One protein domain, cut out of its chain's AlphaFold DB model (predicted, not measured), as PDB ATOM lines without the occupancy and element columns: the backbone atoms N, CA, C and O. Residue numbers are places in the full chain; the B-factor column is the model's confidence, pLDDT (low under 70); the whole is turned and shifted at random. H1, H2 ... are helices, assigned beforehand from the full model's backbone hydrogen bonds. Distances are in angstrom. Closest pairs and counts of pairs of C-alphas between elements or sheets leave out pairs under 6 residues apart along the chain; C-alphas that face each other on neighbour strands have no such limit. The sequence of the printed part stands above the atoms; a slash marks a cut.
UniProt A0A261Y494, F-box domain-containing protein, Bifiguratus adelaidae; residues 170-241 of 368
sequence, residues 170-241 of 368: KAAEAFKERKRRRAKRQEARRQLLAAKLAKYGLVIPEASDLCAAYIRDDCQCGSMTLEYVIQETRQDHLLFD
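AT A GLANCE: This is residues 170 to 241 of the 368 residues of the protein "F-box domain-containing protein" of Bifiguratus adelaidae (UniProt A0A261Y494). One long helix, H1, is packed over its later part by a short helical hairpin, H2 and H3, while its residues 170 to 181 stick out as a free arm that makes much of the length. The printed part has 72 residues with three named helices, in the order H1, H2, H3, and no named strand: all helix. It is loose, with a radius of gyration of the C-alphas of 14.4 A, and spans 51 by 23 by 19 A.

IN THESE COORDINATES: Find C-alpha 170 at (238.611, 106.275, 175.257); from there H1, residues 170 to 198, runs 41.7 A. H2 is residues 209 to 216. H3, residues 226 to 241, runs 21.7 A to C-alpha 241 at (279.425, 104.822, 144.086).

HOW THE PARTS SIT: Look at residues 186 to 190 of H1, which alone touch H2; the closest C-alphas, of Gln 186 and Ile 215, are 5.3 A apart, at a steep tilt of 48 degrees, opposite ways. Residues 193 to 197 alone touch H3, with residues 226 to 230, at 52 degrees, a steep tilt, the same way; the closest C-alphas, of Leu 197 and Ile 230, are 6.5 A apart. H2 and H3, a hairpin, touch at a shallow tilt of 27 degrees, opposite ways, through residues 226 to 229 of H3; the closest C-alphas, of Cys 211 and Val 229, are 6.7 A apart. In H1, H2 and H3 every O i to N i+4 pair is within hydrogen-bond range.

THE WHOLE: The C-alphas farthest apart, of Lys 170 and Asp 241, are 51.4 A apart. The printed part has no cut, both links are short, and residues 218 to 223 stand free. Only residue 241 has a pLDDT under 70.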
ATOM      1  N   LYS A 170     237.295 106.159 174.602       94.75
ATOM      2  CA  LYS A 170     238.611 106.275 175.257       94.75
ATOM      3  C   LYS A 170     239.668 105.414 174.566       94.75
ATOM      4  O   LYS A 170     240.770 105.888 174.293       94.75
ATOM      5  N   ALA A 171     239.342 104.167 174.223       91.06
ATOM      6  CA  ALA A 171     240.254 103.277 173.508       91.06
ATOM      7  C   ALA A 171     240.604 103.812 172.107       91.06
ATOM      8  O   ALA A 171     241.766 103.758 171.694       91.06
ATOM      9  N   ALA A 172     239.625 104.367 171.386       92.88
ATOM     10  CA  ALA A 172     239.837 104.969 170.073       92.88
ATOM     11  C   ALA A 172     240.700 106.239 170.147       92.88
ATOM     12  O   ALA A 172     241.598 106.422 169.322       92.88
ATOM     13  N   GLU A 173     240.473 107.098 171.139       95.88
ATOM     14  CA  GLU A 173     241.288 108.291 171.398       95.88
ATOM     15  C   GLU A 173     242.723 107.918 171.775       95.88
ATOM     16  O   GLU A 173     243.671 108.417 171.166       95.88
ATOM     17  N   ALA A 174     242.898 106.959 172.687       93.81
ATOM     18  CA  ALA A 174     244.211 106.444 173.062       93.81
ATOM     19  C   ALA A 174     244.953 105.837 171.860       93.81
ATOM     20  O   ALA A 174     246.162 106.030 171.709       93.81
ATOM     21  N   PHE A 175     244.249 105.132 170.969       91.44
ATOM     22  CA  PHE A 175     244.831 104.606 169.734       91.44
ATOM     23  C   PHE A 175     245.269 105.725 168.779       91.44
ATOM     24  O   PHE A 175     246.397 105.693 168.277       91.44
ATOM     25  N   LYS A 176     244.417 106.736 168.558       95.38
ATOM     26  CA  LYS A 176     244.755 107.917 167.744       95.38
ATOM     27  C   LYS A 176     245.985 108.634 168.300       95.38
ATOM     28  O   LYS A 176     246.894 108.957 167.537       95.38
ATOM     29  N   GLU A 177     246.049 108.822 169.613       96.75
ATOM     30  CA  GLU A 177     247.172 109.483 170.276       96.75
ATOM     31  C   GLU A 177     248.466 108.666 170.174       96.75
ATOM     32  O   GLU A 177     249.514 109.197 169.807       96.75
ATOM     33  N   ARG A 178     248.408 107.344 170.385       93.75
ATOM     34  CA  ARG A 178     249.563 106.452 170.169       93.75
ATOM     35  C   ARG A 178     250.065 106.512 168.729       93.75
ATOM     36  O   ARG A 178     251.274 106.588 168.516       93.75
ATOM     37  N   LYS A 179     249.159 106.528 167.745       95.12
ATOM     38  CA  LYS A 179     249.512 106.663 166.323       95.12
ATOM     39  C   LYS A 179     250.207 107.999 166.047       95.12
ATOM     40  O   LYS A 179     251.248 108.008 165.395       95.12
ATOM     41  N   ARG A 180     249.687 109.106 166.592       96.31
ATOM     42  CA  ARG A 180     250.306 110.443 166.487       96.31
ATOM     43  C   ARG A 180     251.701 110.477 167.108       96.31
ATOM     44  O   ARG A 180     252.635 110.957 166.474       96.31
ATOM     45  N   ARG A 181     251.870 109.929 168.316       95.62
ATOM     46  CA  ARG A 181     253.179 109.841 168.985       95.62
ATOM     47  C   ARG A 181     254.169 108.987 168.201       95.62
ATOM     48  O   ARG A 181     255.321 109.384 168.074       95.62
ATOM     49  N   ARG A 182     253.729 107.848 167.651       94.06
ATOM     50  CA  ARG A 182     254.574 106.998 166.799       94.06
ATOM     51  C   ARG A 182     255.028 107.754 165.552       94.06
ATOM     52  O   ARG A 182     256.222 107.777 165.296       94.06
ATOM     53  N   ALA A 183     254.120 108.435 164.853       95.25
ATOM     54  CA  ALA A 183     254.462 109.235 163.675       95.25
ATOM     55  C   ALA A 183     255.463 110.357 164.004       95.25
ATOM     56  O   ALA A 183     256.473 110.491 163.324       95.25
ATOM     57  N   LYS A 184     255.250 111.101 165.102       97.25
ATOM     58  CA  LYS A 184     256.204 112.127 165.567       97.25
ATOM     59  C   LYS A 184     257.589 111.548 165.877       97.25
ATOM     60  O   LYS A 184     258.592 112.160 165.532       97.25
ATOM     61  N   ARG A 185     257.658 110.371 166.512       95.38
ATOM     62  CA  ARG A 185     258.932 109.683 166.798       95.38
ATOM     63  C   ARG A 185     259.635 109.215 165.525       95.38
ATOM     64  O   ARG A 185     260.846 109.369 165.426       95.38
ATOM     65  N   GLN A 186     258.885 108.659 164.576       95.06
ATOM     66  CA  GLN A 186     259.413 108.222 163.282       95.06
ATOM     67  C   GLN A 186     259.987 109.408 162.500       95.06
ATOM     68  O   GLN A 186     261.103 109.322 162.003       95.06
ATOM     69  N   GLU A 187     259.276 110.536 162.475       96.38
ATOM     70  CA  GLU A 187     259.747 111.758 161.822       96.38
ATOM     71  C   GLU A 187     261.011 112.318 162.493       96.38
ATOM     72  O   GLU A 187     261.995 112.595 161.816       96.38
ATOM     73  N   ALA A 188     261.049 112.382 163.828       96.75
ATOM     74  CA  ALA A 188     262.249 112.807 164.553       96.75
ATOM     75  C   ALA A 188     263.460 111.894 164.277       96.75
ATOM     76  O   ALA A 188     264.574 112.377 164.084       96.75
ATOM     77  N   ARG A 189     263.252 110.570 164.210       95.50
ATOM     78  CA  ARG A 189     264.307 109.613 163.835       95.50
ATOM     79  C   ARG A 189     264.764 109.788 162.396       95.50
ATOM     80  O   ARG A 189     265.964 109.711 162.143       95.50
ATOM     81  N   ARG A 190     263.834 110.036 161.472       96.00
ATOM     82  CA  ARG A 190     264.136 110.307 160.064       96.00
ATOM     83  C   ARG A 190     264.998 111.559 159.925       96.00
ATOM     84  O   ARG A 190     266.018 111.504 159.251       96.00
ATOM     85  N   GLN A 191     264.635 112.646 160.605       97.06
ATOM     86  CA  GLN A 191     265.410 113.891 160.611       97.06
ATOM     87  C   GLN A 191     266.800 113.696 161.222       97.06
ATOM     88  O   GLN A 191     267.788 114.169 160.667       97.06
ATOM     89  N   LEU A 192     266.897 112.950 162.328       97.38
ATOM     90  CA  LEU A 192     268.176 112.630 162.963       97.38
ATOM     91  C   LEU A 192     269.088 111.803 162.043       97.38
ATOM     92  O   LEU A 192     270.275 112.110 161.921       97.38
ATOM     93  N   LEU A 193     268.536 110.778 161.388       96.38
ATOM     94  CA  LEU A 193     269.263 109.956 160.422       96.38
ATOM     95  C   LEU A 193     269.717 110.795 159.222       96.38
ATOM     96  O   LEU A 193     270.892 110.752 158.869       96.38
ATOM     97  N   ALA A 194     268.825 111.612 158.655       96.50
ATOM     98  CA  ALA A 194     269.134 112.495 157.531       96.50
ATOM     99  C   ALA A 194     270.264 113.471 157.876       96.50
ATOM    100  O   ALA A 194     271.235 113.584 157.135       96.50
ATOM    101  N   ALA A 195     270.186 114.121 159.042       97.44
ATOM    102  CA  ALA A 195     271.208 115.054 159.503       97.44
ATOM    103  C   ALA A 195     272.574 114.381 159.705       97.44
ATOM    104  O   ALA A 195     273.609 115.013 159.506       97.44
ATOM    105  N   LYS A 196     272.600 113.108 160.114       97.06
ATOM    106  CA  LYS A 196     273.844 112.349 160.284       97.06
ATOM    107  C   LYS A 196     274.419 111.863 158.960       97.06
ATOM    108  O   LYS A 196     275.620 112.004 158.771       97.06
ATOM    109  N   LEU A 197     273.591 111.340 158.059       95.38
ATOM    110  CA  LEU A 197     274.011 110.914 156.721       95.38
ATOM    111  C   LEU A 197     274.533 112.095 155.892       95.38
ATOM    112  O   LEU A 197     275.584 111.974 155.265       95.38
ATOM    113  N   ALA A 198     273.902 113.268 156.008       95.94
ATOM    114  CA  ALA A 198     274.345 114.487 155.333       95.94
ATOM    115  C   ALA A 198     275.785 114.896 155.700       95.94
ATOM    116  O   ALA A 198     276.493 115.443 154.860       95.94
ATOM    117  N   LYS A 199     276.268 114.582 156.916       96.69
ATOM    118  CA  LYS A 199     277.675 114.827 157.305       96.69
ATOM    119  C   LYS A 199     278.681 114.014 156.487       96.69
ATOM    120  O   LYS A 199     279.845 114.389 156.432       96.69
ATOM    121  N   TYR A 200     278.235 112.913 155.893       93.75
ATOM    122  CA  TYR A 200     279.034 112.041 155.036       93.75
ATOM    123  C   TYR A 200     278.711 112.238 153.548       93.75
ATOM    124  O   TYR A 200     279.150 111.433 152.738       93.75
ATOM    125  N   GLY A 201     277.928 113.263 153.187       93.12
ATOM    126  CA  GLY A 201     277.466 113.467 151.811       93.12
ATOM    127  C   GLY A 201     276.408 112.459 151.350       93.12
ATOM    128  O   GLY A 201     276.121 112.387 150.161       93.12
ATOM    129  N   LEU A 202     275.814 111.694 152.271       92.75
ATOM    130  CA  LEU A 202     274.821 110.666 151.960       92.75
ATOM    131  C   LEU A 202     273.389 111.190 152.106       92.75
ATOM    132  O   LEU A 202     273.085 111.986 153.000       92.75
ATOM    133  N   VAL A 203     272.487 110.666 151.278       92.38
ATOM    134  CA  VAL A 203     271.034 110.887 151.361       92.38
ATOM    135  C   VAL A 203     270.362 109.586 151.802       92.38
ATOM    136  O   VAL A 203     270.852 108.506 151.488       92.38
ATOM    137  N   ILE A 204     269.244 109.667 152.537       88.06
ATOM    138  CA  ILE A 204     268.454 108.474 152.882       88.06
ATOM    139  C   ILE A 204     267.902 107.864 151.584       88.06
ATOM    140  O   ILE A 204     267.077 108.518 150.939       88.06
ATOM    141  N   PRO A 205     268.268 106.623 151.223       86.38
ATOM    142  CA  PRO A 205     267.692 105.974 150.055       86.38
ATOM    143  C   PRO A 205     266.225 105.628 150.338       86.38
ATOM    144  O   PRO A 205     265.927 104.987 151.348       86.38
ATOM    145  N   GLU A 206     265.302 106.019 149.454       81.31
ATOM    146  CA  GLU A 206     263.865 105.730 149.626       81.31
ATOM    147  C   GLU A 206     263.573 104.223 149.705       81.31
ATOM    148  O   GLU A 206     262.635 103.809 150.386       81.31
ATOM    149  N   ALA A 207     264.416 103.410 149.061       85.50
ATOM    150  CA  ALA A 207     264.315 101.955 149.007       85.50
ATOM    151  C   ALA A 207     265.161 101.213 150.065       85.50
ATOM    152  O   ALA A 207     265.183  99.987 150.059       85.50
ATOM    153  N   SER A 208     265.870 101.908 150.968       90.81
ATOM    154  CA  SER A 208     266.703 101.222 151.970       90.81
ATOM    155  C   SER A 208     265.841 100.606 153.076       90.81
ATOM    156  O   SER A 208     265.333 101.308 153.961       90.81
ATOM    157  N   ASP A 209     265.727  99.275 153.068       90.50
ATOM    158  CA  ASP A 209     265.039  98.503 154.111       90.50
ATOM    159  C   ASP A 209     265.651  98.730 155.497       90.50
ATOM    160  O   ASP A 209     264.931  98.806 156.497       90.50
ATOM    161  N   LEU A 210     266.972  98.901 155.553       91.12
ATOM    162  CA  LEU A 210     267.733  99.175 156.769       91.12
ATOM    163  C   LEU A 210     267.365 100.546 157.367       91.12
ATOM    164  O   LEU A 210     267.012 100.634 158.548       91.12
ATOM    165  N   CYS A 211     267.342 101.606 156.549       93.31
ATOM    166  CA  CYS A 211     266.889 102.933 156.983       93.31
ATOM    167  C   CYS A 211     265.415 102.908 157.418       93.31
ATOM    168  O   CYS A 211     265.053 103.469 158.458       93.31
ATOM    169  N   ALA A 212     264.557 102.229 156.651       93.44
ATOM    170  CA  ALA A 212     263.137 102.106 156.962       93.44
ATOM    171  C   ALA A 212     262.898 101.354 158.283       93.44
ATOM    172  O   ALA A 212     262.062 101.777 159.089       93.44
ATOM    173  N   ALA A 213     263.642 100.276 158.543       92.44
ATOM    174  CA  ALA A 213     263.565  99.506 159.783       92.44
ATOM    175  C   ALA A 213     263.981 100.338 161.009       92.44
ATOM    176  O   ALA A 213     263.270 100.332 162.022       92.44
ATOM    177  N   TYR A 214     265.064 101.115 160.900       94.56
ATOM    178  CA  TYR A 214     265.509 102.029 161.959       94.56
ATOM    179  C   TYR A 214     264.467 103.112 162.265       94.56
ATOM    180  O   TYR A 214     264.126 103.357 163.430       94.56
ATOM    181  N   ILE A 215     263.904 103.731 161.218       94.75
ATOM    182  CA  ILE A 215     262.859 104.752 161.354       94.75
ATOM    183  C   ILE A 215     261.630 104.161 162.046       94.75
ATOM    184  O   ILE A 215     261.089 104.786 162.960       94.75
ATOM    185  N   ARG A 216     261.190 102.958 161.653       93.75
ATOM    186  CA  ARG A 216     259.980 102.327 162.205       93.75
ATOM    187  C   ARG A 216     260.120 101.817 163.641       93.75
ATOM    188  O   ARG A 216     259.074 101.622 164.274       93.75
ATOM    189  N   ASP A 217     261.354 101.714 164.142       89.81
ATOM    190  CA  ASP A 217     261.718 101.120 165.436       89.81
ATOM    191  C   ASP A 217     261.364  99.630 165.529       89.81
ATOM    192  O   ASP A 217     260.886  99.150 166.554       89.81
ATOM    193  N   ASP A 218     261.533  98.899 164.426       83.12
ATOM    194  CA  ASP A 218     261.055  97.516 164.329       83.12
ATOM    195  C   ASP A 218     262.059  96.481 164.900       83.12
ATOM    196  O   ASP A 218     261.696  95.318 165.094       83.12
ATOM    197  N   CYS A 219     263.303  96.868 165.227       75.56
ATOM    198  CA  CYS A 219     264.277  95.977 165.883       75.56
ATOM    199  C   CYS A 219     263.996  95.865 167.385       75.56
ATOM    200  O   CYS A 219     264.396  96.704 168.187       75.56
ATOM    201  N   GLN A 220     263.388  94.747 167.786       71.75
ATOM    202  CA  GLN A 220     263.236  94.366 169.201       71.75
ATOM    203  C   GLN A 220     264.566  93.957 169.864       71.75
ATOM    204  O   GLN A 220     264.631  93.769 171.073       71.75
ATOM    205  N   CYS A 221     265.617  93.810 169.060       77.38
ATOM    206  CA  CYS A 221     266.952  93.361 169.428       77.38
ATOM    207  C   CYS A 221     267.839  94.425 170.087       77.38
ATOM    208  O   CYS A 221     268.862  94.072 170.663       77.38
ATOM    209  N   GLY A 222     267.519  95.715 169.938       76.81
ATOM    210  CA  GLY A 222     268.391  96.818 170.363       76.81
ATOM    211  C   GLY A 222     269.688  96.985 169.553       76.81
ATOM    212  O   GLY A 222     270.398  97.960 169.763       76.81
ATOM    213  N   SER A 223     269.990  96.088 168.608       78.81
ATOM    214  CA  SER A 223     271.226  96.116 167.811       78.81
ATOM    215  C   SER A 223     271.213  97.146 166.678       78.81
ATOM    216  O   SER A 223     272.258  97.468 166.130       78.81
ATOM    217  N   MET A 224     270.042  97.667 166.303       89.38
ATOM    218  CA  MET A 224     269.904  98.631 165.210       89.38
ATOM    219  C   MET A 224     270.109 100.058 165.733       89.38
ATOM    220  O   MET A 224     269.158 100.826 165.895       89.38
ATOM    221  N   THR A 225     271.362 100.380 166.059       94.38
ATOM    222  CA  THR A 225     271.773 101.724 166.481       94.38
ATOM    223  C   THR A 225     271.882 102.663 165.282       94.38
ATOM    224  O   THR A 225     271.995 102.236 164.132       94.38
ATOM    225  N   LEU A 226     271.849 103.968 165.551       95.31
ATOM    226  CA  LEU A 226     272.033 104.991 164.524       95.31
ATOM    227  C   LEU A 226     273.406 104.856 163.853       95.31
ATOM    228  O   LEU A 226     273.516 104.977 162.637       95.31
ATOM    229  N   GLU A 227     274.436 104.579 164.649       95.50
ATOM    230  CA  GLU A 227     275.817 104.399 164.209       95.50
ATOM    231  C   GLU A 227     275.952 103.202 163.267       95.50
ATOM    232  O   GLU A 227     276.552 103.341 162.204       95.50
ATOM    233  N   TYR A 228     275.332 102.071 163.618       94.12
ATOM    234  CA  TYR A 228     275.296 100.883 162.767       94.12
ATOM    235  C   TYR A 228     274.639 101.195 161.420       94.12
ATOM    236  O   TYR A 228     275.213 100.931 160.370       94.12
ATOM    237  N   VAL A 229     273.471 101.848 161.440       94.44
ATOM    238  CA  VAL A 229     272.737 102.185 160.211       94.44
ATOM    239  C   VAL A 229     273.561 103.089 159.296       94.44
ATOM    240  O   VAL A 229     273.599 102.878 158.086       94.44
ATOM    241  N   ILE A 230     274.248 104.081 159.866       95.44
ATOM    242  CA  ILE A 230     275.142 104.972 159.117       95.44
ATOM    243  C   ILE A 230     276.319 104.193 158.528       95.44
ATOM    244  O   ILE A 230     276.670 104.428 157.376       95.44
ATOM    245  N   GLN A 231     276.943 103.301 159.300       94.31
ATOM    246  CA  GLN A 231     278.088 102.515 158.846       94.31
ATOM    247  C   GLN A 231     277.725 101.615 157.662       94.31
ATOM    248  O   GLN A 231     278.414 101.665 156.649       94.31
ATOM    249  N   GLU A 232     276.624 100.872 157.758       92.75
ATOM    250  CA  GLU A 232     276.148 100.002 156.675       92.75
ATOM    251  C   GLU A 232     275.753 100.822 155.444       92.75
ATOM    252  O   GLU A 232     276.214 100.549 154.346       92.75
ATOM    253  N   THR A 233     275.009 101.924 155.622       92.00
ATOM    254  CA  THR A 233     274.634 102.794 154.489       92.00
ATOM    255  C   THR A 233     275.868 103.390 153.799       92.00
ATOM    256  O   THR A 233     275.864 103.605 152.590       92.00
ATOM    257  N   ARG A 234     276.946 103.662 154.550       91.38
ATOM    258  CA  ARG A 234     278.232 104.098 153.982       91.38
ATOM    259  C   ARG A 234     278.921 102.982 153.207       91.38
ATOM    260  O   ARG A 234     279.492 103.276 152.165       91.38
ATOM    261  N   GLN A 235     278.904 101.751 153.712       88.31
ATOM    262  CA  GLN A 235     279.470 100.599 153.008       88.31
ATOM    263  C   GLN A 235     278.710 100.331 151.711       88.31
ATOM    264  O   GLN A 235     279.345 100.253 150.665       88.31
ATOM    265  N   ASP A 236     277.377 100.322 151.761       85.00
ATOM    266  CA  ASP A 236     276.524 100.215 150.577       85.00
ATOM    267  C   ASP A 236     276.864 101.318 149.577       85.00
ATOM    268  O   ASP A 236     277.144 101.044 148.415       85.00
ATOM    269  N   HIS A 237     276.905 102.577 150.026       83.62
ATOM    270  CA  HIS A 237     277.257 103.677 149.141       83.62
ATOM    271  C   HIS A 237     278.651 103.502 148.540       83.62
ATOM    272  O   HIS A 237     278.780 103.678 147.345       83.62
ATOM    273  N   LEU A 238     279.675 103.093 149.293       80.88
ATOM    274  CA  LEU A 238     281.000 102.825 148.719       80.88
ATOM    275  C   LEU A 238     280.959 101.714 147.660       80.88
ATOM    276  O   LEU A 238     281.595 101.854 146.618       80.88
ATOM    277  N   LEU A 239     280.189 100.647 147.888       75.31
ATOM    278  CA  LEU A 239     280.010  99.567 146.915       75.31
ATOM    279  C   LEU A 239     279.312 100.053 145.634       75.31
ATOM    280  O   LEU A 239     279.698  99.635 144.544       75.31
ATOM    281  N   PHE A 240     278.328 100.952 145.746       70.19
ATOM    282  CA  PHE A 240     277.544 101.455 144.608       70.19
ATOM    283  C   PHE A 240     278.155 102.682 143.900       70.19
ATOM    284  O   PHE A 240     278.077 102.773 142.677       70.19
ATOM    285  N   ASP A 241     278.775 103.616 144.630       65.44
ATOM    286  CA  ASP A 241     279.425 104.822 144.086       65.44
ATOM    287  C   ASP A 241     280.795 104.521 143.482       65.44
ATOM    288  O   ASP A 241     281.297 105.299 142.663       65.44
TER     289      ASP A 241